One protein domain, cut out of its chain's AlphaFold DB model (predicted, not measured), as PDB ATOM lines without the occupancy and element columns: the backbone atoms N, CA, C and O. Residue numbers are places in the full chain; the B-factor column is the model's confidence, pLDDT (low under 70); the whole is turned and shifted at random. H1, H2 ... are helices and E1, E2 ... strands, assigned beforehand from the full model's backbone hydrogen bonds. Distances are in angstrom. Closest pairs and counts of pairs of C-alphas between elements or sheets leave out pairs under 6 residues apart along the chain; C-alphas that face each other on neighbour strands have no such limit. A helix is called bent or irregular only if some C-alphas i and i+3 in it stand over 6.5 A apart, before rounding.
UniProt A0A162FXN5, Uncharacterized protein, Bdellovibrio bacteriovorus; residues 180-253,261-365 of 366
ATOM      1  N   ARG A 180      -2.361  -7.237 -22.746       90.12
ATOM      2  CA  ARG A 180      -2.551  -6.144 -21.802       90.12
ATOM      3  C   ARG A 180      -1.237  -5.410 -21.637       90.12
ATOM      4  O   ARG A 180      -0.237  -6.052 -21.312       90.12
ATOM      5  N   PHE A 181      -1.237  -4.099 -21.830       91.25
ATOM      6  CA  PHE A 181      -0.074  -3.272 -21.569       91.25
ATOM      7  C   PHE A 181      -0.228  -2.603 -20.206       91.25
ATOM      8  O   PHE A 181      -1.299  -2.126 -19.829       91.25
ATOM      9  N   SER A 182       0.845  -2.560 -19.428       87.94
ATOM     10  CA  SER A 182       0.846  -1.850 -18.155       87.94
ATOM     11  C   SER A 182       2.216  -1.270 -17.848       87.94
ATOM     12  O   SER A 182       3.246  -1.793 -18.263       87.94
ATOM     13  N   VAL A 183       2.219  -0.152 -17.132       88.44
ATOM     14  CA  VAL A 183       3.426   0.495 -16.623       88.44
ATOM     15  C   VAL A 183       3.277   0.631 -15.115       88.44
ATOM     16  O   VAL A 183       2.241   1.101 -14.641       88.44
ATOM     17  N   ASP A 184       4.291   0.207 -14.367       79.00
ATOM     18  CA  ASP A 184       4.336   0.367 -12.909       79.00
ATOM     19  C   ASP A 184       4.788   1.794 -12.555       79.00
ATOM     20  O   ASP A 184       5.912   2.042 -12.121       79.00
ATOM     21  N   ASP A 185       3.940   2.774 -12.880       76.31
ATOM     22  CA  ASP A 185       4.194   4.194 -12.638       76.31
ATOM     23  C   ASP A 185       2.877   4.950 -12.377       76.31
ATOM     24  O   ASP A 185       1.841   4.694 -12.995       76.31
ATOM     25  N   ASN A 186       2.931   5.933 -11.478       78.81
ATOM     26  CA  ASN A 186       1.824   6.847 -11.188       78.81
ATOM     27  C   ASN A 186       1.741   8.017 -12.188       78.81
ATOM     28  O   ASN A 186       0.833   8.846 -12.101       78.81
ATOM     29  N   ASP A 187       2.675   8.106 -13.134       84.69
ATOM     30  CA  ASP A 187       2.700   9.124 -14.178       84.69
ATOM     31  C   ASP A 187       1.542   8.953 -15.181       84.69
ATOM     32  O   ASP A 187       1.529   8.045 -16.019       84.69
ATOM     33  N   THR A 188       0.565   9.866 -15.116       86.56
ATOM     34  CA  THR A 188      -0.614   9.868 -15.995       86.56
ATOM     35  C   THR A 188      -0.233   9.919 -17.470       86.56
ATOM     36  O   THR A 188      -0.883   9.263 -18.276       86.56
ATOM     37  N   PHE A 189       0.836  10.635 -17.837       87.25
ATOM     38  CA  PHE A 189       1.264  10.709 -19.231       87.25
ATOM     39  C   PHE A 189       1.675   9.325 -19.740       87.25
ATOM     40  O   PHE A 189       1.198   8.886 -20.785       87.25
ATOM     41  N   LYS A 190       2.527   8.617 -18.986       89.00
ATOM     42  CA  LYS A 190       3.000   7.276 -19.366       89.00
ATOM     43  C   LYS A 190       1.852   6.280 -19.446       89.00
ATOM     44  O   LYS A 190       1.784   5.517 -20.403       89.00
ATOM     45  N   ARG A 191       0.942   6.312 -18.469       91.19
ATOM     46  CA  ARG A 191      -0.228   5.433 -18.447       91.19
ATOM     47  C   ARG A 191      -1.118   5.647 -19.663       91.19
ATOM     48  O   ARG A 191      -1.358   4.695 -20.391       91.19
ATOM     49  N   THR A 192      -1.516   6.886 -19.944       92.62
ATOM     50  CA  THR A 192      -2.360   7.193 -21.106       92.62
ATOM     51  C   THR A 192      -1.666   6.853 -22.428       92.62
ATOM     52  O   THR A 192      -2.306   6.352 -23.351       92.62
ATOM     53  N   TYR A 193      -0.349   7.060 -22.521       93.38
ATOM     54  CA  TYR A 193       0.444   6.672 -23.690       93.38
ATOM     55  C   TYR A 193       0.378   5.156 -23.933       93.38
ATOM     56  O   TYR A 193       0.068   4.712 -25.036       93.38
ATOM     57  N   VAL A 194       0.621   4.359 -22.889       94.19
ATOM     58  CA  VAL A 194       0.605   2.890 -22.947       94.19
ATOM     59  C   VAL A 194      -0.805   2.344 -23.194       94.19
ATOM     60  O   VAL A 194      -0.978   1.496 -24.064       94.19
ATOM     61  N   GLU A 195      -1.816   2.874 -22.502       95.06
ATOM     62  CA  GLU A 195      -3.231   2.528 -22.702       95.06
ATOM     63  C   GLU A 195      -3.676   2.818 -24.150       95.06
ATOM     64  O   GLU A 195      -4.442   2.053 -24.733       95.06
ATOM     65  N   THR A 196      -3.151   3.883 -24.769       96.56
ATOM     66  CA  THR A 196      -3.411   4.184 -26.186       96.56
ATOM     67  C   THR A 196      -2.771   3.152 -27.111       96.56
ATOM     68  O   THR A 196      -3.429   2.690 -28.040       96.56
ATOM     69  N   LEU A 197      -1.519   2.752 -26.858       96.69
ATOM     70  CA  LEU A 197      -0.863   1.692 -27.635       96.69
ATOM     71  C   LEU A 197      -1.589   0.345 -27.501       96.69
ATOM     72  O   LEU A 197      -1.644  -0.409 -28.466       96.69
ATOM     73  N   GLU A 198      -2.159   0.024 -26.344       95.94
ATOM     74  CA  GLU A 198      -2.988  -1.179 -26.200       95.94
ATOM     75  C   GLU A 198      -4.276  -1.054 -27.026       95.94
ATOM     76  O   GLU A 198      -4.573  -1.906 -27.865       95.94
ATOM     77  N   LYS A 199      -5.020   0.040 -26.828       96.38
ATOM     78  CA  LYS A 199      -6.330   0.268 -27.446       96.38
ATOM     79  C   LYS A 199      -6.274   0.321 -28.975       96.38
ATOM     80  O   LYS A 199      -7.169  -0.196 -29.637       96.38
ATOM     81  N   GLU A 200      -5.255   0.965 -29.535       96.81
ATOM     82  CA  GLU A 200      -5.150   1.209 -30.980       96.81
ATOM     83  C   GLU A 200      -4.444   0.070 -31.737       96.81
ATOM     84  O   GLU A 200      -4.280   0.162 -32.955       96.81
ATOM     85  N   LYS A 201      -4.052  -1.017 -31.053       95.56
ATOM     86  CA  LYS A 201      -3.249  -2.107 -31.629       95.56
ATOM     87  C   LYS A 201      -3.798  -2.648 -32.944       95.56
ATOM     88  O   LYS A 201      -3.100  -2.611 -33.953       95.56
ATOM     89  N   GLU A 202      -5.045  -3.110 -32.956       94.75
ATOM     90  CA  GLU A 202      -5.655  -3.704 -34.156       94.75
ATOM     91  C   GLU A 202      -5.741  -2.687 -35.304       94.75
ATOM     92  O   GLU A 202      -5.339  -2.966 -36.434       94.75
ATOM     93  N   ALA A 203      -6.179  -1.465 -34.990       95.44
ATOM     94  CA  ALA A 203      -6.351  -0.390 -35.960       95.44
ATOM     95  C   ALA A 203      -5.024   0.080 -36.581       95.44
ATOM     96  O   ALA A 203      -5.011   0.500 -37.744       95.44
ATOM     97  N   LEU A 204      -3.928   0.046 -35.818       95.75
ATOM     98  CA  LEU A 204      -2.589   0.405 -36.279       95.75
ATOM     99  C   LEU A 204      -1.899  -0.754 -36.998       95.75
ATOM    100  O   LEU A 204      -1.232  -0.507 -38.000       95.75
ATOM    101  N   MET A 205      -2.092  -2.001 -36.558       95.12
ATOM    102  CA  MET A 205      -1.616  -3.185 -37.281       95.12
ATOM    103  C   MET A 205      -2.175  -3.222 -38.705       95.12
ATOM    104  O   MET A 205      -1.411  -3.346 -39.667       95.12
ATOM    105  N   GLU A 206      -3.486  -3.024 -38.856       93.94
ATOM    106  CA  GLU A 206      -4.146  -3.005 -40.163       93.94
ATOM    107  C   GLU A 206      -3.656  -1.849 -41.048       93.94
ATOM    108  O   GLU A 206      -3.354  -2.053 -42.231       93.94
ATOM    109  N   LEU A 207      -3.575  -0.640 -40.475       93.69
ATOM    110  CA  LEU A 207      -3.194   0.582 -41.186       93.69
ATOM    111  C   LEU A 207      -1.739   0.538 -41.660       93.69
ATOM    112  O   LEU A 207      -1.441   0.886 -42.801       93.69
ATOM    113  N   LEU A 208      -0.831   0.112 -40.784       92.50
ATOM    114  CA  LEU A 208       0.611   0.151 -41.027       92.50
ATOM    115  C   LEU A 208       1.140  -1.131 -41.683       92.50
ATOM    116  O   LEU A 208       2.301  -1.148 -42.112       92.50
ATOM    117  N   LYS A 209       0.281  -2.156 -41.811       92.56
ATOM    118  CA  LYS A 209       0.602  -3.509 -42.289       92.56
ATOM    119  C   LYS A 209       1.683  -4.154 -41.427       92.56
ATOM    120  O   LYS A 209       2.757  -4.495 -41.920       92.56
ATOM    121  N   LEU A 210       1.384  -4.278 -40.133       92.81
ATOM    122  CA  LEU A 210       2.251  -4.891 -39.124       92.81
ATOM    123  C   LEU A 210       1.670  -6.219 -38.637       92.81
ATOM    124  O   LEU A 210       0.468  -6.323 -38.405       92.81
ATOM    125  N   GLU A 211       2.539  -7.207 -38.448       93.00
ATOM    126  CA  GLU A 211       2.206  -8.419 -37.694       93.00
ATOM    127  C   GLU A 211       2.317  -8.170 -36.180       93.00
ATOM    128  O   GLU A 211       2.935  -7.198 -35.740       93.00
ATOM    129  N   ASP A 212       1.764  -9.075 -35.372       92.81
ATOM    130  CA  ASP A 212       1.684  -8.928 -33.912       92.81
ATOM    131  C   ASP A 212       3.043  -8.668 -33.235       92.81
ATOM    132  O   ASP A 212       3.204  -7.695 -32.495       92.81
ATOM    133  N   ASP A 213       4.053  -9.487 -33.548       92.75
ATOM    134  CA  ASP A 213       5.413  -9.354 -33.018       92.75
ATOM    135  C   ASP A 213       6.050  -8.015 -33.412       92.75
ATOM    136  O   ASP A 213       6.825  -7.443 -32.641       92.75
ATOM    137  N   GLU A 214       5.764  -7.521 -34.623       93.81
ATOM    138  CA  GLU A 214       6.276  -6.227 -35.083       93.81
ATOM    139  C   GLU A 214       5.617  -5.095 -34.320       93.81
ATOM    140  O   GLU A 214       6.310  -4.189 -33.863       93.81
ATOM    141  N   TYR A 215       4.297  -5.162 -34.152       95.75
ATOM    142  CA  TYR A 215       3.565  -4.176 -33.380       95.75
ATOM    143  C   TYR A 215       4.093  -4.095 -31.947       95.75
ATOM    144  O   TYR A 215       4.440  -3.010 -31.490       95.75
ATOM    145  N   ASN A 216       4.209  -5.231 -31.254       95.19
ATOM    146  CA  ASN A 216       4.656  -5.264 -29.861       95.19
ATOM    147  C   ASN A 216       6.100  -4.733 -29.724       95.19
ATOM    148  O   ASN A 216       6.373  -3.918 -28.845       95.19
ATOM    149  N   MET A 217       7.004  -5.099 -30.643       94.38
ATOM    150  CA  MET A 217       8.374  -4.562 -30.693       94.38
ATOM    151  C   MET A 217       8.400  -3.040 -30.914       94.38
ATOM    152  O   MET A 217       9.184  -2.325 -30.280       94.38
ATOM    153  N   LEU A 218       7.560  -2.528 -31.822       95.56
ATOM    154  CA  LEU A 218       7.456  -1.097 -32.105       95.56
ATOM    155  C   LEU A 218       6.788  -0.333 -30.959       95.56
ATOM    156  O   LEU A 218       7.186   0.797 -30.694       95.56
ATOM    157  N   ALA A 219       5.834  -0.936 -30.250       96.19
ATOM    158  CA  ALA A 219       5.222  -0.375 -29.050       96.19
ATOM    159  C   ALA A 219       6.238  -0.269 -27.901       96.19
ATOM    160  O   ALA A 219       6.361   0.795 -27.290       96.19
ATOM    161  N   GLU A 220       7.029  -1.323 -27.662       94.31
ATOM    162  CA  GLU A 220       8.164  -1.286 -26.732       94.31
ATOM    163  C   GLU A 220       9.139  -0.164 -27.105       94.31
ATOM    164  O   GLU A 220       9.487   0.672 -26.269       94.31
ATOM    165  N   PHE A 221       9.532  -0.088 -28.379       93.94
ATOM    166  CA  PHE A 221      10.429   0.957 -28.862       93.94
ATOM    167  C   PHE A 221       9.836   2.357 -28.661       93.94
ATOM    168  O   PHE A 221      10.503   3.228 -28.104       93.94
ATOM    169  N   ALA A 222       8.580   2.566 -29.065       93.56
ATOM    170  CA  ALA A 222       7.878   3.840 -28.972       93.56
ATOM    171  C   ALA A 222       7.751   4.328 -27.523       93.56
ATOM    172  O   ALA A 222       7.837   5.530 -27.280       93.56
ATOM    173  N   PHE A 223       7.566   3.429 -26.557       92.81
ATOM    174  CA  PHE A 223       7.623   3.783 -25.140       92.81
ATOM    175  C   PHE A 223       9.059   4.074 -24.686       92.81
ATOM    176  O   PHE A 223       9.320   5.091 -24.043       92.81
ATOM    177  N   GLY A 224      10.008   3.208 -25.043       90.38
ATOM    178  CA  GLY A 224      11.395   3.307 -24.603       90.38
ATOM    179  C   GLY A 224      12.092   4.594 -25.053       90.38
ATOM    180  O   GLY A 224      12.848   5.175 -24.271       90.38
ATOM    181  N   VAL A 225      11.806   5.098 -26.262       88.25
ATOM    182  CA  VAL A 225      12.395   6.355 -26.770       88.25
ATOM    183  C   VAL A 225      11.997   7.593 -25.960       88.25
ATOM    184  O   VAL A 225      12.724   8.584 -25.986       88.25
ATOM    185  N   LEU A 226      10.922   7.550 -25.163       82.75
ATOM    186  CA  LEU A 226      10.562   8.655 -24.263       82.75
ATOM    187  C   LEU A 226      11.658   8.949 -23.222       82.75
ATOM    188  O   LEU A 226      11.834  10.104 -22.823       82.75
ATOM    189  N   SER A 227      12.402   7.923 -22.794       79.81
ATOM    190  CA  SER A 227      13.447   8.031 -21.769       79.81
ATOM    191  C   SER A 227      14.633   8.900 -22.217       79.81
ATOM    192  O   SER A 227      14.865   9.948 -21.608       79.81
ATOM    193  N   PRO A 228      15.378   8.562 -23.292       67.19
ATOM    194  CA  PRO A 228      16.509   9.382 -23.720       67.19
ATOM    195  C   PRO A 228      16.095  10.728 -24.329       67.19
ATOM    196  O   PRO A 228      16.876  11.675 -24.233       67.19
ATOM    197  N   GLU A 229      14.914  10.832 -24.951       58.03
ATOM    198  CA  GLU A 229      14.548  12.025 -25.727       58.03
ATOM    199  C   GLU A 229      14.032  13.175 -24.864       58.03
ATOM    200  O   GLU A 229      14.351  14.339 -25.119       58.03
ATOM    201  N   THR A 230      13.243  12.885 -23.828       57.47
ATOM    202  CA  THR A 230      12.674  13.946 -22.987       57.47
ATOM    203  C   THR A 230      12.636  13.639 -21.504       57.47
ATOM    204  O   THR A 230      12.122  14.482 -20.764       57.47
ATOM    205  N   ASP A 231      13.191  12.505 -21.066       64.31
ATOM    206  CA  ASP A 231      12.969  11.977 -19.718       64.31
ATOM    207  C   ASP A 231      11.461  11.908 -19.427       64.31
ATOM    208  O   ASP A 231      10.952  12.473 -18.460       64.31
ATOM    209  N   TYR A 232      10.705  11.322 -20.365       60.59
ATOM    210  CA  TYR A 232       9.242  11.229 -20.305       60.59
ATOM    211  C   TYR A 232       8.542  12.596 -20.178       60.59
ATOM    212  O   TYR A 232       7.587  12.764 -19.424       60.59
ATOM    213  N   GLY A 233       9.044  13.608 -20.888       52.22
ATOM    214  CA  GLY A 233       8.532  14.980 -20.831       52.22
ATOM    215  C   GLY A 233       8.997  15.800 -19.619       52.22
ATOM    216  O   GLY A 233       8.561  16.943 -19.463       52.22
ATOM    217  N   LYS A 234       9.891  15.275 -18.768       52.59
ATOM    218  CA  LYS A 234      10.359  15.953 -17.541       52.59
ATOM    219  C   LYS A 234      11.619  16.789 -17.735       52.59
ATOM    220  O   LYS A 234      11.888  17.671 -16.916       52.59
ATOM    221  N   SER A 235      12.362  16.594 -18.826       50.78
ATOM    222  CA  SER A 235      13.581  17.365 -19.080       50.78
ATOM    223  C   SER A 235      13.297  18.875 -19.089       50.78
ATOM    224  O   SER A 235      12.394  19.376 -19.765       50.78
ATOM    225  N   MET A 236      14.104  19.632 -18.340       35.31
ATOM    226  CA  MET A 236      13.985  21.092 -18.216       35.31
ATOM    227  C   MET A 236      13.992  21.787 -19.593       35.31
ATOM    228  O   MET A 236      13.263  22.750 -19.807       35.31
ATOM    229  N   LYS A 237      14.732  21.231 -20.565       43.44
ATOM    230  CA  LYS A 237      14.785  21.668 -21.971       43.44
ATOM    231  C   LYS A 237      13.452  21.482 -22.719       43.44
ATOM    232  O   LYS A 237      13.121  22.315 -23.559       43.44
ATOM    233  N   TYR A 238      12.680  20.430 -22.423       44.84
ATOM    234  CA  TYR A 238      11.336  20.212 -22.973       44.84
ATOM    235  C   TYR A 238      10.304  21.144 -22.327       44.84
ATOM    236  O   TYR A 238       9.537  21.790 -23.041       44.84
ATOM    237  N   ARG A 239      10.342  21.298 -20.994       41.88
ATOM    238  CA  ARG A 239       9.459  22.233 -20.277       41.88
ATOM    239  C   ARG A 239       9.666  23.675 -20.745       41.88
ATOM    240  O   ARG A 239       8.678  24.321 -21.058       41.88
ATOM    241  N   LEU A 240      10.915  24.125 -20.914       39.00
ATOM    242  CA  LEU A 240      11.253  25.465 -21.421       39.00
ATOM    243  C   LEU A 240      10.799  25.697 -22.881       39.00
ATOM    244  O   LEU A 240      10.383  26.801 -23.221       39.00
ATOM    245  N   LYS A 241      10.846  24.660 -23.739       43.09
ATOM    246  CA  LYS A 241      10.328  24.705 -25.124       43.09
ATOM    247  C   LYS A 241       8.793  24.760 -25.187       43.09
ATOM    248  O   LYS A 241       8.260  25.387 -26.094       43.09
ATOM    249  N   GLN A 242       8.091  24.103 -24.259       44.97
ATOM    250  CA  GLN A 242       6.619  24.105 -24.182       44.97
ATOM    251  C   GLN A 242       6.066  25.370 -23.507       44.97
ATOM    252  O   GLN A 242       4.995  25.842 -23.876       44.97
ATOM    253  N   SER A 243       6.783  25.934 -22.529       38.94
ATOM    254  CA  SER A 243       6.303  27.059 -21.717       38.94
ATOM    255  C   SER A 243       6.550  28.439 -22.325       38.94
ATOM    256  O   SER A 243       6.173  29.432 -21.707       38.94
ATOM    257  N   ILE A 244       7.188  28.546 -23.499       38.38
ATOM    258  CA  ILE A 244       7.492  29.855 -24.082       38.38
ATOM    259  C   ILE A 244       7.294  29.887 -25.609       38.38
ATOM    260  O   ILE A 244       8.231  29.617 -26.359       38.38
ATOM    261  N   PRO A 245       6.115  30.322 -26.096       39.25
ATOM    262  CA  PRO A 245       5.905  30.664 -27.507       39.25
ATOM    263  C   PRO A 245       6.758  31.858 -27.985       39.25
ATOM    264  O   PRO A 245       6.936  32.050 -29.181       39.25
ATOM    265  N   VAL A 246       7.287  32.668 -27.056       36.41
ATOM    266  CA  VAL A 246       7.805  34.027 -27.322       36.41
ATOM    267  C   VAL A 246       9.343  34.143 -27.302       36.41
ATOM    268  O   VAL A 246       9.886  35.094 -27.845       36.41
ATOM    269  N   VAL A 247      10.098  33.199 -26.726       38.16
ATOM    270  CA  VAL A 247      11.558  33.384 -26.528       38.16
ATOM    271  C   VAL A 247      12.400  32.814 -27.673       38.16
ATOM    272  O   VAL A 247      13.478  33.331 -27.953       38.16
ATOM    273  N   VAL A 248      11.904  31.814 -28.410       36.81
ATOM    274  CA  VAL A 248      12.627  31.274 -29.580       36.81
ATOM    275  C   VAL A 248      12.562  32.234 -30.779       36.81
ATOM    276  O   VAL A 248      13.521  32.294 -31.545       36.81
ATOM    277  N   SER A 249      11.498  33.038 -30.899       37.72
ATOM    278  CA  SER A 249      11.356  34.070 -31.939       37.72
ATOM    279  C   SER A 249      12.186  35.332 -31.676       37.72
ATOM    280  O   SER A 249      12.514  36.045 -32.615       37.72
ATOM    281  N   ILE A 250      12.569  35.599 -30.421       37.94
ATOM    282  CA  ILE A 250      13.417  36.750 -30.063       37.94
ATOM    283  C   ILE A 250      14.911  36.388 -30.147       37.94
ATOM    284  O   ILE A 250      15.728  37.231 -30.507       37.94
ATOM    285  N   ALA A 251      15.286  35.135 -29.863       41.78
ATOM    286  CA  ALA A 251      16.689  34.703 -29.894       41.78
ATOM    287  C   ALA A 251      17.212  34.372 -31.306       41.78
ATOM    288  O   ALA A 251      18.397  34.552 -31.581       41.78
ATOM    289  N   LYS A 252      16.350  33.890 -32.209       42.62
ATOM    290  CA  LYS A 252      16.675  33.711 -33.628       42.62
ATOM    291  C   LYS A 252      16.038  34.856 -34.395       42.62
ATOM    292  O   LYS A 252      14.925  34.713 -34.879       42.62
ATOM    293  N   GLY A 253      16.716  35.997 -34.468       38.59
ATOM    294  CA  GLY A 253      16.294  37.094 -35.335       38.59
ATOM    295  C   GLY A 253      16.271  36.628 -36.791       38.59
ATOM    296  O   GLY A 253      17.304  36.669 -37.443       38.59
ATOM    297  N   ASN A 261      11.091  22.155 -36.944       48.62
ATOM    298  CA  ASN A 261      11.542  21.788 -35.593       48.62
ATOM    299  C   ASN A 261      10.860  20.516 -35.049       48.62
ATOM    300  O   ASN A 261       9.633  20.433 -35.025       48.62
ATOM    301  N   SER A 262      11.652  19.588 -34.487       45.84
ATOM    302  CA  SER A 262      11.185  18.447 -33.674       45.84
ATOM    303  C   SER A 262      10.229  18.888 -32.554       45.84
ATOM    304  O   SER A 262      10.554  19.805 -31.787       45.84
ATOM    305  N   ARG A 263       9.076  18.218 -32.410       57.12
ATOM    306  CA  ARG A 263       8.039  18.546 -31.408       57.12
ATOM    307  C   ARG A 263       7.540  17.297 -30.663       57.12
ATOM    308  O   ARG A 263       7.713  16.174 -31.115       57.12
ATOM    309  N   GLY A 264       6.943  17.513 -29.487       52.31
ATOM    310  CA  GLY A 264       6.410  16.447 -28.623       52.31
ATOM    311  C   GLY A 264       7.466  15.716 -27.771       52.31
ATOM    312  O   GLY A 264       8.668  15.949 -27.931       52.31
ATOM    313  N   PRO A 265       7.042  14.860 -26.827       53.09
ATOM    314  CA  PRO A 265       7.924  14.163 -25.889       53.09
ATOM    315  C   PRO A 265       8.801  13.096 -26.561       53.09
ATOM    316  O   PRO A 265       9.786  12.649 -25.982       53.09
ATOM    317  N   THR A 266       8.492  12.738 -27.803       55.56
ATOM    318  CA  THR A 266       9.289  11.830 -28.632       55.56
ATOM    319  C   THR A 266      10.165  12.571 -29.650       55.56
ATOM    320  O   THR A 266      11.003  11.957 -30.294       55.56
ATOM    321  N   GLN A 267      10.068  13.906 -29.752       55.62
ATOM    322  CA  GLN A 267      10.893  14.741 -30.648       55.62
ATOM    323  C   GLN A 267      10.796  14.369 -32.146       55.62
ATOM    324  O   GLN A 267      11.725  14.633 -32.918       55.62
ATOM    325  N   ILE A 268       9.660  13.819 -32.577       61.78
ATOM    326  CA  ILE A 268       9.402  13.474 -33.981       61.78
ATOM    327  C   ILE A 268       9.409  14.743 -34.841       61.78
ATOM    328  O   ILE A 268       8.949  15.810 -34.414       61.78
ATOM    329  N   LYS A 269       9.988  14.625 -36.039       61.72
ATOM    330  CA  LYS A 269      10.102  15.718 -37.014       61.72
ATOM    331  C   LYS A 269       8.902  15.765 -37.955       61.72
ATOM    332  O   LYS A 269       8.327  16.843 -38.117       61.72
ATOM    333  N   ASP A 270       8.487  14.596 -38.442       72.25
ATOM    334  CA  ASP A 270       7.429  14.422 -39.436       72.25
ATOM    335  C   ASP A 270       6.443  13.339 -38.982       72.25
ATOM    336  O   ASP A 270       6.845  12.302 -38.451       72.25
ATOM    337  N   ILE A 271       5.147  13.615 -39.124       79.56
ATOM    338  CA  ILE A 271       4.074  12.678 -38.782       79.56
ATOM    339  C   ILE A 271       3.761  11.884 -40.055       79.56
ATOM    340  O   ILE A 271       3.544  12.513 -41.083       79.56
ATOM    341  N   PRO A 272       3.725  10.542 -40.020       85.81
ATOM    342  CA  PRO A 272       3.367   9.771 -41.206       85.81
ATOM    343  C   PRO A 272       1.953  10.088 -41.705       85.81
ATOM    344  O   PRO A 272       0.996  10.000 -40.926       85.81
ATOM    345  N   ASP A 273       1.807  10.338 -43.010       86.31
ATOM    346  CA  ASP A 273       0.539  10.715 -43.661       86.31
ATOM    347  C   ASP A 273      -0.622   9.786 -43.270       86.31
ATOM    348  O   ASP A 273      -1.726  10.231 -42.951       86.31
ATOM    349  N   SER A 274      -0.350   8.473 -43.209       86.25
ATOM    350  CA  SER A 274      -1.360   7.451 -42.895       86.25
ATOM    351  C   SER A 274      -2.047   7.654 -41.539       86.25
ATOM    352  O   SER A 274      -3.227   7.330 -41.395       86.25
ATOM    353  N   VAL A 275      -1.329   8.185 -40.539       88.88
ATOM    354  CA  VAL A 275      -1.894   8.464 -39.211       88.88
ATOM    355  C   VAL A 275      -2.280   9.924 -39.046       88.88
ATOM    356  O   VAL A 275      -3.202  10.204 -38.281       88.88
ATOM    357  N   GLU A 276      -1.639  10.842 -39.772       88.12
ATOM    358  CA  GLU A 276      -2.049  12.245 -39.823       88.12
ATOM    359  C   GLU A 276      -3.504  12.372 -40.279       88.12
ATOM    360  O   GLU A 276      -4.305  12.983 -39.572       88.12
ATOM    361  N   GLU A 277      -3.881  11.713 -41.376       87.44
ATOM    362  CA  GLU A 277      -5.252  11.761 -41.889       87.44
ATOM    363  C   GLU A 277      -6.246  11.060 -40.948       87.44
ATOM    364  O   GLU A 277      -7.248  11.650 -40.529       87.44
ATOM    365  N   LYS A 278      -5.954   9.808 -40.563       92.06
ATOM    366  CA  LYS A 278      -6.873   8.972 -39.770       92.06
ATOM    367  C   LYS A 278      -7.134   9.542 -38.375       92.06
ATOM    368  O   LYS A 278      -8.274   9.528 -37.911       92.06
ATOM    369  N   TYR A 279      -6.092  10.042 -37.712       90.25
ATOM    370  CA  TYR A 279      -6.160  10.521 -36.329       90.25
ATOM    371  C   TYR A 279      -6.157  12.054 -36.221       90.25
ATOM    372  O   TYR A 279      -6.196  12.586 -35.112       90.25
ATOM    373  N   ARG A 280      -6.150  12.772 -37.357       90.69
ATOM    374  CA  ARG A 280      -6.108  14.246 -37.431       90.69
ATOM    375  C   ARG A 280      -4.952  14.825 -36.616       90.69
ATOM    376  O   ARG A 280      -5.106  15.808 -35.884       90.69
ATOM    377  N   LEU A 281      -3.801  14.164 -36.694       86.31
ATOM    378  CA  LEU A 281      -2.628  14.534 -35.914       86.31
ATOM    379  C   LEU A 281      -1.983  15.764 -36.528       86.31
ATOM    380  O   LEU A 281      -1.744  15.827 -37.721       86.31
ATOM    381  N   THR A 282      -1.635  16.731 -35.691       83.25
ATOM    382  CA  THR A 282      -0.761  17.836 -36.102       83.25
ATOM    383  C   THR A 282       0.409  17.948 -35.142       83.25
ATOM    384  O   THR A 282       0.320  17.513 -33.985       83.25
ATOM    385  N   LYS A 283       1.486  18.623 -35.560       76.12
ATOM    386  CA  LYS A 283       2.662  18.863 -34.707       76.12
ATOM    387  C   LYS A 283       2.306  19.505 -33.354       76.12
ATOM    388  O   LYS A 283       2.995  19.282 -32.361       76.12
ATOM    389  N   SER A 284       1.231  20.296 -33.292       74.69
ATOM    390  CA  SER A 284       0.745  20.935 -32.056       74.69
ATOM    391  C   SER A 284       0.077  19.962 -31.074       74.69
ATOM    392  O   SER A 284       0.070  20.198 -29.863       74.69
ATOM    393  N   THR A 285      -0.458  18.856 -31.590       81.25
ATOM    394  CA  THR A 285      -1.191  17.854 -30.810       81.25
ATOM    395  C   THR A 285      -0.283  16.778 -30.216       81.25
ATOM    396  O   THR A 285      -0.684  16.096 -29.284       81.25
ATOM    397  N   LEU A 286       0.979  16.686 -30.655       83.50
ATOM    398  CA  LEU A 286       1.959  15.716 -30.139       83.50
ATOM    399  C   LEU A 286       2.342  15.927 -28.663       83.50
ATOM    400  O   LEU A 286       3.103  15.147 -28.105       83.50
ATOM    401  N   LYS A 287       1.857  16.992 -28.017       80.44
ATOM    402  CA  LYS A 287       1.973  17.170 -26.562       80.44
ATOM    403  C   LYS A 287       1.024  16.256 -25.774       80.44
ATOM    404  O   LYS A 287       1.254  16.060 -24.585       80.44
ATOM    405  N   TYR A 288      -0.031  15.744 -26.413       84.88
ATOM    406  CA  TYR A 288      -0.983  14.818 -25.806       84.88
ATOM    407  C   TYR A 288      -0.448  13.379 -25.910       84.88
ATOM    408  O   TYR A 288       0.029  13.003 -26.986       84.88
ATOM    409  N   PRO A 289      -0.475  12.595 -24.817       90.44
ATOM    410  CA  PRO A 289       0.109  11.253 -24.780       90.44
ATOM    411  C   PRO A 289      -0.473  10.308 -25.835       90.44
ATOM    412  O   PRO A 289       0.284   9.563 -26.448       90.44
ATOM    413  N   GLU A 290      -1.773  10.384 -26.102       93.62
ATOM    414  CA  GLU A 290      -2.472   9.552 -27.082       93.62
ATOM    415  C   GLU A 290      -1.919   9.784 -28.494       93.62
ATOM    416  O   GLU A 290      -1.508   8.862 -29.201       93.62
ATOM    417  N   ASN A 291      -1.829  11.055 -28.883       91.56
ATOM    418  CA  ASN A 291      -1.348  11.462 -30.200       91.56
ATOM    419  C   ASN A 291       0.149  11.189 -30.357       91.56
ATOM    420  O   ASN A 291       0.595  10.781 -31.430       91.56
ATOM    421  N   ALA A 292       0.927  11.393 -29.291       89.19
ATOM    422  CA  ALA A 292       2.341  11.047 -29.272       89.19
ATOM    423  C   ALA A 292       2.548   9.536 -29.455       89.19
ATOM    424  O   ALA A 292       3.430   9.149 -30.216       89.19
ATOM    425  N   ALA A 293       1.736   8.694 -28.810       93.62
ATOM    426  CA  ALA A 293       1.825   7.238 -28.915       93.62
ATOM    427  C   ALA A 293       1.623   6.758 -30.353       93.62
ATOM    428  O   ALA A 293       2.501   6.099 -30.918       93.62
ATOM    429  N   VAL A 294       0.513   7.170 -30.968       96.06
ATOM    430  CA  VAL A 294       0.177   6.818 -32.353       96.06
ATOM    431  C   VAL A 294       1.249   7.311 -33.327       96.06
ATOM    432  O   VAL A 294       1.747   6.532 -34.140       96.06
ATOM    433  N   ALA A 295       1.650   8.584 -33.227       92.12
ATOM    434  CA  ALA A 295       2.647   9.166 -34.124       92.12
ATOM    435  C   ALA A 295       4.010   8.467 -34.009       92.12
ATOM    436  O   ALA A 295       4.657   8.207 -35.019       92.12
ATOM    437  N   THR A 296       4.442   8.138 -32.787       92.69
ATOM    438  CA  THR A 296       5.748   7.506 -32.550       92.69
ATOM    439  C   THR A 296       5.791   6.084 -33.066       92.69
ATOM    440  O   THR A 296       6.769   5.714 -33.714       92.69
ATOM    441  N   LEU A 297       4.736   5.299 -32.835       95.44
ATOM    442  CA  LEU A 297       4.656   3.943 -33.366       95.44
ATOM    443  C   LEU A 297       4.627   3.951 -34.898       95.44
ATOM    444  O   LEU A 297       5.364   3.191 -35.524       95.44
ATOM    445  N   ALA A 298       3.832   4.835 -35.505       94.25
ATOM    446  CA  ALA A 298       3.756   4.956 -36.958       94.25
ATOM    447  C   ALA A 298       5.098   5.373 -37.571       94.25
ATOM    448  O   ALA A 298       5.559   4.748 -38.522       94.25
ATOM    449  N   PHE A 299       5.765   6.371 -36.986       92.19
ATOM    450  CA  PHE A 299       7.083   6.804 -37.444       92.19
ATOM    451  C   PHE A 299       8.113   5.674 -37.303       92.19
ATOM    452  O   PHE A 299       8.856   5.375 -38.235       92.19
ATOM    453  N   ALA A 300       8.108   4.960 -36.174       94.25
ATOM    454  CA  ALA A 300       8.959   3.793 -35.971       94.25
ATOM    455  C   ALA A 300       8.681   2.669 -36.992       94.25
ATOM    456  O   ALA A 300       9.619   2.008 -37.437       94.25
ATOM    457  N   ALA A 301       7.428   2.477 -37.419       93.75
ATOM    458  CA  ALA A 301       7.067   1.516 -38.462       93.75
ATOM    459  C   ALA A 301       7.644   1.889 -39.841       93.75
ATOM    460  O   ALA A 301       8.078   1.007 -40.588       93.75
ATOM    461  N   GLU A 302       7.697   3.176 -40.187       90.19
ATOM    462  CA  GLU A 302       8.354   3.642 -41.416       90.19
ATOM    463  C   GLU A 302       9.867   3.431 -41.365       90.19
ATOM    464  O   GLU A 302      10.454   2.866 -42.293       90.19
ATOM    465  N   LEU A 303      10.489   3.787 -40.238       91.69
ATOM    466  CA  LEU A 303      11.915   3.548 -40.021       91.69
ATOM    467  C   LEU A 303      12.253   2.055 -40.056       91.69
ATOM    468  O   LEU A 303      13.305   1.678 -40.568       91.69
ATOM    469  N   LEU A 304      11.362   1.188 -39.564       91.94
ATOM    470  CA  LEU A 304      11.536  -0.257 -39.654       91.94
ATOM    471  C   LEU A 304      11.613  -0.695 -41.119       91.94
ATOM    472  O   LEU A 304      12.538  -1.422 -41.480       91.94
ATOM    473  N   LYS A 305      10.704  -0.218 -41.983       88.75
ATOM    474  CA  LYS A 305      10.732  -0.501 -43.432       88.75
ATOM    475  C   LYS A 305      12.052  -0.047 -44.064       88.75
ATOM    476  O   LYS A 305      12.663  -0.807 -44.816       88.75
ATOM    477  N   GLU A 306      12.533   1.148 -43.724       87.38
ATOM    478  CA  GLU A 306      13.829   1.643 -44.198       87.38
ATOM    479  C   GLU A 306      14.994   0.758 -43.723       87.38
ATOM    480  O   GLU A 306      15.863   0.379 -44.515       87.38
ATOM    481  N   LEU A 307      14.992   0.378 -42.445       89.94
ATOM    482  CA  LEU A 307      16.006  -0.485 -41.851       89.94
ATOM    483  C   LEU A 307      16.054  -1.847 -42.551       89.94
ATOM    484  O   LEU A 307      17.134  -2.341 -42.880       89.94
ATOM    485  N   ARG A 308      14.883  -2.419 -42.859       88.50
ATOM    486  CA  ARG A 308      14.760  -3.675 -43.608       88.50
ATOM    487  C   ARG A 308      15.379  -3.593 -44.997       88.50
ATOM    488  O   ARG A 308      16.089  -4.511 -45.404       88.50
ATOM    489  N   ASN A 309      15.174  -2.480 -45.695       85.06
ATOM    490  CA  ASN A 309      15.746  -2.260 -47.024       85.06
ATOM    491  C   ASN A 309      17.281  -2.179 -46.998       85.06
ATOM    492  O   ASN A 309      17.932  -2.540 -47.979       85.06
ATOM    493  N   ARG A 310      17.865  -1.750 -45.872       85.81
ATOM    494  CA  ARG A 310      19.320  -1.611 -45.682       85.81
ATOM    495  C   ARG A 310      19.991  -2.844 -45.082       85.81
ATOM    496  O   ARG A 310      21.189  -3.032 -45.276       85.81
ATOM    497  N   ALA A 311      19.232  -3.724 -44.431       85.81
ATOM    498  CA  ALA A 311      19.736  -4.950 -43.813       85.81
ATOM    499  C   ALA A 311      20.658  -5.811 -44.705       85.81
ATOM    500  O   ALA A 311      21.643  -6.345 -44.198       85.81
ATOM    501  N   PRO A 312      20.441  -5.944 -46.032       81.62
ATOM    502  CA  PRO A 312      21.341  -6.732 -46.873       81.62
ATOM    503  C   PRO A 312      22.787  -6.227 -46.926       81.62
ATOM    504  O   PRO A 312      23.673  -7.012 -47.258       81.62
ATOM    505  N   GLN A 313      23.010  -4.946 -46.625       80.38
ATOM    506  CA  GLN A 313      24.317  -4.283 -46.631       80.38
ATOM    507  C   GLN A 313      24.964  -4.252 -45.237       80.38
ATOM    508  O   GLN A 313      26.069  -3.741 -45.095       80.38
ATOM    509  N   HIS A 314      24.300  -4.795 -44.208       84.94
ATOM    510  CA  HIS A 314      24.745  -4.702 -42.821       84.94
ATOM    511  C   HIS A 314      24.530  -6.028 -42.077       84.94
ATOM    512  O   HIS A 314      23.417  -6.366 -41.683       84.94
ATOM    513  N   GLU A 315      25.605  -6.771 -41.810       82.44
ATOM    514  CA  GLU A 315      25.525  -8.121 -41.216       82.44
ATOM    515  C   GLU A 315      24.886  -8.165 -39.824       82.44
ATOM    516  O   GLU A 315      24.289  -9.177 -39.435       82.44
ATOM    517  N   GLY A 316      25.018  -7.062 -39.084       86.50
ATOM    518  CA  GLY A 316      24.417  -6.881 -37.770       86.50
ATOM    519  C   GLY A 316      22.904  -6.652 -37.782       86.50
ATOM    520  O   GLY A 316      22.296  -6.832 -36.738       86.50
ATOM    521  N   ILE A 317      22.283  -6.298 -38.919       88.69
ATOM    522  CA  ILE A 317      20.836  -6.045 -38.993       88.69
ATOM    523  C   ILE A 317      20.118  -7.337 -39.388       88.69
ATOM    524  O   ILE A 317      20.059  -7.732 -40.555       88.69
ATOM    525  N   ARG A 318      19.545  -7.991 -38.383       86.69
ATOM    526  CA  ARG A 318      18.745  -9.221 -38.485       86.69
ATOM    527  C   ARG A 318      17.422  -9.031 -37.754       86.69
ATOM    528  O   ARG A 318      17.341  -8.144 -36.908       86.69
ATOM    529  N   GLU A 319      16.416  -9.866 -38.032       84.94
ATOM    530  CA  GLU A 319      15.091  -9.772 -37.380       84.94
ATOM    531  C   GLU A 319      15.202  -9.728 -35.848       84.94
ATOM    532  O   GLU A 319      14.521  -8.942 -35.199       84.94
ATOM    533  N   GLU A 320      16.123 -10.506 -35.276       85.75
ATOM    534  CA  GLU A 320      16.359 -10.599 -33.833       85.75
ATOM    535  C   GLU A 320      16.976  -9.319 -33.225       85.75
ATOM    536  O   GLU A 320      16.982  -9.154 -32.011       85.75
ATOM    537  N   THR A 321      17.477  -8.408 -34.064       88.31
ATOM    538  CA  THR A 321      18.217  -7.190 -33.672       88.31
ATOM    539  C   THR A 321      17.609  -5.899 -34.233       88.31
ATOM    540  O   THR A 321      18.172  -4.829 -34.034       88.31
ATOM    541  N   LEU A 322      16.480  -5.956 -34.953       90.50
ATOM    542  CA  LEU A 322      15.923  -4.785 -35.653       90.50
ATOM    543  C   LEU A 322      15.686  -3.590 -34.715       90.50
ATOM    544  O   LEU A 322      16.066  -2.469 -35.049       90.50
ATOM    545  N   GLN A 323      15.124  -3.838 -33.529       90.69
ATOM    546  CA  GLN A 323      14.826  -2.803 -32.533       90.69
ATOM    547  C   GLN A 323      16.079  -2.020 -32.100       90.69
ATOM    548  O   GLN A 323      16.024  -0.803 -31.933       90.69
ATOM    549  N   ASP A 324      17.225  -2.699 -31.997       89.94
ATOM    550  CA  ASP A 324      18.496  -2.117 -31.557       89.94
ATOM    551  C   ASP A 324      19.061  -1.118 -32.574       89.94
ATOM    552  O   ASP A 324      19.634  -0.090 -32.207       89.94
ATOM    553  N   TYR A 325      18.875  -1.378 -33.866       92.75
ATOM    554  CA  TYR A 325      19.334  -0.476 -34.924       92.75
ATOM    555  C   TYR A 325      18.310   0.607 -35.269       92.75
ATOM    556  O   TYR A 325      18.690   1.648 -35.812       92.75
ATOM    557  N   LEU A 326      17.036   0.408 -34.921       92.00
ATOM    558  CA  LEU A 326      15.955   1.348 -35.219       92.00
ATOM    559  C   LEU A 326      16.242   2.749 -34.665       92.00
ATOM    560  O   LEU A 326      16.002   3.752 -35.338       92.00
ATOM    561  N   TYR A 327      16.854   2.824 -33.479       90.88
ATOM    562  CA  TYR A 327      17.184   4.100 -32.850       90.88
ATOM    563  C   TYR A 327      18.213   4.933 -33.632       90.88
ATOM    564  O   TYR A 327      18.175   6.161 -33.588       90.88
ATOM    565  N   TYR A 328      19.116   4.309 -34.399       89.81
ATOM    566  CA  TYR A 328      20.047   5.066 -35.243       89.81
ATOM    567  C   TYR A 328      19.300   5.842 -36.326       89.81
ATOM    568  O   TYR A 328      19.587   7.020 -36.531       89.81
ATOM    569  N   LEU A 329      18.328   5.208 -36.987       87.81
ATOM    570  CA  LEU A 329      17.493   5.894 -37.972       87.81
ATOM    571  C   LEU A 329      16.611   6.948 -37.299       87.81
ATOM    572  O   LEU A 329      16.523   8.065 -37.794       87.81
ATOM    573  N   TYR A 330      16.076   6.642 -36.116       86.12
ATOM    574  CA  TYR A 330      15.291   7.586 -35.319       86.12
ATOM    575  C   TYR A 330      16.054   8.885 -35.012       86.12
ATOM    576  O   TYR A 330      15.508   9.981 -35.108       86.12
ATOM    577  N   GLN A 331      17.350   8.782 -34.708       83.62
ATOM    578  CA  GLN A 331      18.229   9.935 -34.487       83.62
ATOM    579  C   GLN A 331      18.727  10.612 -35.779       83.62
ATOM    580  O   GLN A 331      19.532  11.545 -35.711       83.62
ATOM    581  N   GLY A 332      18.322  10.141 -36.961       80.69
ATOM    582  CA  GLY A 332      18.829  10.618 -38.250       80.69
ATOM    583  C   GLY A 332      20.262  10.167 -38.565       80.69
ATOM    584  O   GLY A 332      20.913  10.726 -39.449       80.69
ATOM    585  N   ARG A 333      20.792   9.146 -37.880       85.69
ATOM    586  CA  ARG A 333      22.141   8.587 -38.101       85.69
ATOM    587  C   ARG A 333      22.150   7.545 -39.223       85.69
ATOM    588  O   ARG A 333      22.703   6.456 -39.084       85.69
ATOM    589  N   HIS A 334      21.569   7.900 -40.368       86.25
ATOM    590  CA  HIS A 334      21.474   7.030 -41.545       86.25
ATOM    591  C   HIS A 334      22.851   6.559 -42.035       86.25
ATOM    592  O   HIS A 334      22.998   5.400 -42.411       86.25
ATOM    593  N   GLN A 335      23.866   7.427 -41.982       86.69
ATOM    594  CA  GLN A 335      25.224   7.097 -42.431       86.69
ATOM    595  C   GLN A 335      25.868   5.980 -41.608       86.69
ATOM    596  O   GLN A 335      26.548   5.139 -42.182       86.69
ATOM    597  N   SER A 336      25.598   5.897 -40.300       88.00
ATOM    598  CA  SER A 336      26.122   4.805 -39.468       88.00
ATOM    599  C   SER A 336      25.571   3.442 -39.888       88.00
ATOM    600  O   SER A 336      26.285   2.445 -39.841       88.00
ATOM    601  N   ILE A 337      24.315   3.408 -40.346       89.56
ATOM    602  CA  ILE A 337      23.697   2.202 -40.909       89.56
ATOM    603  C   ILE A 337      24.274   1.892 -42.294       89.56
ATOM    604  O   ILE A 337      24.616   0.750 -42.568       89.56
ATOM    605  N   ILE A 338      24.415   2.894 -43.165       86.44
ATOM    606  CA  ILE A 338      24.929   2.695 -44.530       86.44
ATOM    607  C   ILE A 338      26.389   2.218 -44.516       86.44
ATOM    608  O   ILE A 338      26.764   1.356 -45.302       86.44
ATOM    609  N   GLN A 339      27.209   2.764 -43.618       88.12
ATOM    610  CA  GLN A 339      28.640   2.464 -43.528       88.12
ATOM    611  C   GLN A 339      28.957   1.225 -42.677       88.12
ATOM    612  O   GLN A 339      30.124   0.864 -42.560       88.12
ATOM    613  N   GLY A 340      27.959   0.595 -42.047       87.62
ATOM    614  CA  GLY A 340      28.196  -0.559 -41.174       87.62
ATOM    615  C   GLY A 340      28.901  -0.225 -39.857       87.62
ATOM    616  O   GLY A 340      29.504  -1.102 -39.248       87.62
ATOM    617  N   THR A 341      28.870   1.037 -39.421       89.25
ATOM    618  CA  THR A 341      29.587   1.519 -38.224       89.25
ATOM    619  C   THR A 341      28.694   1.628 -36.988       89.25
ATOM    620  O   THR A 341      29.156   2.034 -35.922       89.25
ATOM    621  N   ALA A 342      27.408   1.288 -37.103       90.25
ATOM    622  CA  ALA A 342      26.483   1.294 -35.980       90.25
ATOM    623  C   ALA A 342      26.809   0.171 -34.979       90.25
ATOM    624  O   ALA A 342      26.825  -1.006 -35.326       90.25
ATOM    625  N   THR A 343      27.000   0.540 -33.711       90.62
ATOM    626  CA  THR A 343      27.302  -0.380 -32.601       90.62
ATOM    627  C   THR A 343      26.251  -0.233 -31.494       90.62
ATOM    628  O   THR A 343      26.448   0.558 -30.561       90.62
ATOM    629  N   PRO A 344      25.088  -0.906 -31.590       91.06
ATOM    630  CA  PRO A 344      24.000  -0.733 -30.626       91.06
ATOM    631  C   PRO A 344      24.391  -0.964 -29.162       91.06
ATOM    632  O   PRO A 344      24.039  -0.152 -28.310       91.06
ATOM    633  N   ASP A 345      25.200  -1.986 -28.875       88.81
ATOM    634  CA  ASP A 345      25.586  -2.359 -27.501       88.81
ATOM    635  C   ASP A 345      26.416  -1.285 -26.774       88.81
ATOM    636  O   ASP A 345      26.413  -1.183 -25.542       88.81
ATOM    637  N   GLN A 346      27.108  -0.439 -27.538       89.38
ATOM    638  CA  GLN A 346      27.927   0.655 -27.013       89.38
ATOM    639  C   GLN A 346      27.151   1.976 -26.899       89.38
ATOM    640  O   GLN A 346      27.641   2.937 -26.304       89.38
ATOM    641  N   ASN A 347      25.933   2.052 -27.443       90.19
ATOM    642  CA  ASN A 347      25.152   3.282 -27.467       90.19
ATOM    643  C   ASN A 347      24.369   3.467 -26.156       90.19
ATOM    644  O   ASN A 347      23.449   2.715 -25.834       90.19
ATOM    645  N   ILE A 348      24.713   4.519 -25.406       88.50
ATOM    646  CA  ILE A 348      24.108   4.831 -24.101       88.50
ATOM    647  C   ILE A 348      22.592   5.052 -24.210       88.50
ATOM    648  O   ILE A 348      21.854   4.612 -23.332       88.50
ATOM    649  N   SER A 349      22.106   5.696 -25.271       86.75
ATOM    650  CA  SER A 349      20.668   5.923 -25.447       86.75
ATOM    651  C   SER A 349      19.913   4.625 -25.714       86.75
ATOM    652  O   SER A 349      18.832   4.442 -25.169       86.75
ATOM    653  N   ILE A 350      20.495   3.694 -26.478       90.56
ATOM    654  CA  ILE A 350      19.898   2.365 -26.694       90.56
ATOM    655  C   ILE A 350      19.831   1.596 -25.373       90.56
ATOM    656  O   ILE A 350      18.813   0.980 -25.074       90.56
ATOM    657  N   ARG A 351      20.860   1.697 -24.525       90.50
ATOM    658  CA  ARG A 351      20.823   1.113 -23.177       90.50
ATOM    659  C   ARG A 351      19.695   1.697 -22.323       90.50
ATOM    660  O   ARG A 351      18.976   0.934 -21.692       90.50
ATOM    661  N   LYS A 352      19.504   3.020 -22.357       88.56
ATOM    662  CA  LYS A 352      18.390   3.694 -21.667       88.56
ATOM    663  C   LYS A 352      17.024   3.272 -22.198       88.56
ATOM    664  O   LYS A 352      16.091   3.161 -21.416       88.56
ATOM    665  N   ILE A 353      16.905   3.033 -23.505       90.06
ATOM    666  CA  ILE A 353      15.689   2.477 -24.111       90.06
ATOM    667  C   ILE A 353      15.444   1.078 -23.547       90.06
ATOM    668  O   ILE A 353      14.385   0.845 -22.984       90.06
ATOM    669  N   LYS A 354      16.433   0.175 -23.604       90.81
ATOM    670  CA  LYS A 354      16.312  -1.189 -23.057       90.81
ATOM    671  C   LYS A 354      15.907  -1.181 -21.577       90.81
ATOM    672  O   LYS A 354      15.022  -1.932 -21.182       90.81
ATOM    673  N   GLU A 355      16.504  -0.294 -20.782       89.38
ATOM    674  CA  GLU A 355      16.144  -0.087 -19.375       89.38
ATOM    675  C   GLU A 355      14.702   0.423 -19.220       89.38
ATOM    676  O   GLU A 355      13.921  -0.170 -18.481       89.38
ATOM    677  N   ALA A 356      14.307   1.451 -19.977       88.31
ATOM    678  CA  ALA A 356      12.958   2.014 -19.955       88.31
ATOM    679  C   ALA A 356      11.879   0.969 -20.254       88.31
ATOM    680  O   ALA A 356      10.868   0.916 -19.556       88.31
ATOM    681  N   ILE A 357      12.103   0.112 -21.252       90.38
ATOM    682  CA  ILE A 357      11.152  -0.938 -21.624       90.38
ATOM    683  C   ILE A 357      10.993  -1.951 -20.473       90.38
ATOM    684  O   ILE A 357       9.959  -2.597 -20.376       90.38
ATOM    685  N   THR A 358      11.946  -2.105 -19.541       88.19
ATOM    686  CA  THR A 358      11.760  -2.994 -18.370       88.19
ATOM    687  C   THR A 358      10.644  -2.574 -17.420       88.19
ATOM    688  O   THR A 358      10.139  -3.419 -16.689       88.19
ATOM    689  N   HIS A 359      10.203  -1.318 -17.484       85.94
ATOM    690  CA  HIS A 359       9.057  -0.822 -16.722       85.94
ATOM    691  C   HIS A 359       7.719  -1.005 -17.448       85.94
ATOM    692  O   HIS A 359       6.679  -0.637 -16.905       85.94
ATOM    693  N   LEU A 360       7.746  -1.526 -18.677       88.12
ATOM    694  CA  LEU A 360       6.574  -1.790 -19.495       88.12
ATOM    695  C   LEU A 360       6.321  -3.298 -19.554       88.12
ATOM    696  O   LEU A 360       7.168  -4.075 -19.995       88.12
ATOM    697  N   THR A 361       5.127  -3.696 -19.140       88.75
ATOM    698  CA  THR A 361       4.678  -5.083 -19.117       88.75
ATOM    699  C   THR A 361       3.670  -5.312 -20.237       88.75
ATOM    700  O   THR A 361       2.764  -4.509 -20.436       88.75
ATOM    701  N   PHE A 362       3.834  -6.423 -20.956       89.56
ATOM    702  CA  PHE A 362       2.934  -6.903 -22.005       89.56
ATOM    703  C   PHE A 362       2.520  -8.317 -21.625       89.56
ATOM    704  O   PHE A 362       3.347  -9.222 -21.715       89.56
ATOM    705  N   GLU A 363       1.282  -8.522 -21.200       89.00
ATOM    706  CA  GLU A 363       0.775  -9.842 -20.810       89.00
ATOM    707  C   GLU A 363      -0.204 -10.358 -21.856       89.00
ATOM    708  O   GLU A 363      -1.212  -9.705 -22.132       89.00
ATOM    709  N   TYR A 364       0.063 -11.534 -22.429       84.31
ATOM    710  CA  TYR A 364      -0.896 -12.169 -23.330       84.31
ATOM    711  C   TYR A 364      -2.179 -12.532 -22.577       84.31
ATOM    712  O   TYR A 364      -2.148 -13.176 -21.525       84.31
ATOM    713  N   GLN A 365      -3.316 -12.098 -23.121       79.44
ATOM    714  CA  GLN A 365      -4.630 -12.423 -22.577       79.44
ATOM    715  C   GLN A 365      -5.076 -13.792 -23.102       79.44
ATOM    716  O   GLN A 365      -4.876 -14.104 -24.276       79.44
TER     717      GLN A 365
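AT A GLANCE: This is residues 180 to 253 and 261 to 365 of the 366 residues of an uncharacterized protein of Bdellovibrio bacteriovorus (UniProt A0A162FXN5). This is a compact knot of crossed helices built on one long helix, H8: H3 and H9 cross it, H1 meets its first residues, and H7 pairs with it as a helical hairpin. A two-stranded ribbon, E1 and E2, brings the two ends of the printed part together beside H1, and residues 243 to 253, with H6, stick out as a free arm. The printed part has 179 residues, with eleven named helices and two named strands in the order E1, H1 to H11, E2; the sheet is antiparallel and the class is mostly helix. The whole is compact, with a radius of gyration of the C-alphas of 16.3 A and spans of 48 by 43 by 32 A.

HOW THE PARTS SIT: Look first at E1, residues 180 to 183, and E2, residues 360 to 364, antiparallel neighbours at 162 degrees; N 180 and O 363 are within hydrogen-bond range at 2.8 A. At H1, residues 188 to 199, the closest C-alphas to E1 are those of Glu 198 and Phe 181, 5.9 A apart. Next find the hub, H8, residues 289 to 313, which touches six helices. Its residues 289 to 294 alone touch H1, at a steep tilt of 62 degrees, closest C-alphas Pro 289 and Tyr 193, 4.7 A. H3, residues 212 to 224, touches H8 at a steep tilt of 65 degrees, closest C-alphas Ala 222 and Leu 297, 5.4 A; H3 touches H8 with its residues 218 to 223 alone, and H8 touches H3 with its residues 293 to 301 alone. H9, residues 319 to 330, touches residues 300 to 307 of H8 alone at 67 degrees, only just steep, closest C-alphas Leu 329 and Leu 303, 6.4 A. H7, residues 273 to 279, forms a hairpin with H8, touching its residues 291 to 298 alone, closest C-alphas Val 275 and Ala 295, 6.9 A. H2, residues 201 to 208, and H10, residues 334 to 338, only just touch H8, with 3 pairs of C-alphas within 8 A each, the closest being Leu 208 and Ala 298, 7.0 A, and Ile 338 and Arg 310, 7.2 A. H11, residues 348 to 357, touches residues 220 to 224 of H3 alone, closest C-alphas Ile 353 and Gly 224, 4.4 A. H4, residues 226 to 230, touches H11, closest C-alphas Pro 228 and Ser 349, 5.7 A. H5, residues 236 to 242, is close to H4 but not clearly touching, closest C-alphas Tyr 238 and Thr 230, 6.4 A; H6, residues 247 to 251, is only just apart from H5, at 8.3 A. Every O i to N i+4 pair is within hydrogen-bond range in H1 to H6, H10 and H11, against 2 of 3 in H7, 19 of 21 in H8 and 2 of 8 in H9, where 6 of 9 O i to N i+3 pairs are.

IN THESE COORDINATES: Find C-alpha 180 at (-2.551, -6.144, -21.802), where E1 begins, and C-alpha 364 at (-0.896, -12.169, -23.330), where E2 ends. From C-alpha 289 at (0.109, 11.253, -24.780), H8 runs 36.1 A, with a kink of 27 degrees near residue 307. H3 is 18.2 A long, H9 17.5 A and H1 16.0 A. H8 and H9 are irregular: C-alphas 309 and 312 are 7.2 A apart, and C-alphas 320 and 323 are 8.1 A apart.

THE WHOLE: The C-alphas of Gly 253 and Gln 365, the two farthest apart, are 55.2 A apart. Residues 254 to 260 are not printed, and C-alphas 253 and 261 are 16.0 A apart across the cut. Of the links printed whole, H7 to H8 and H10 to H11 are short and the rest are tight. The mean pLDDT of the printed part is 81.0; look for values under 70 at residues 228 to 253 and 261 to 269.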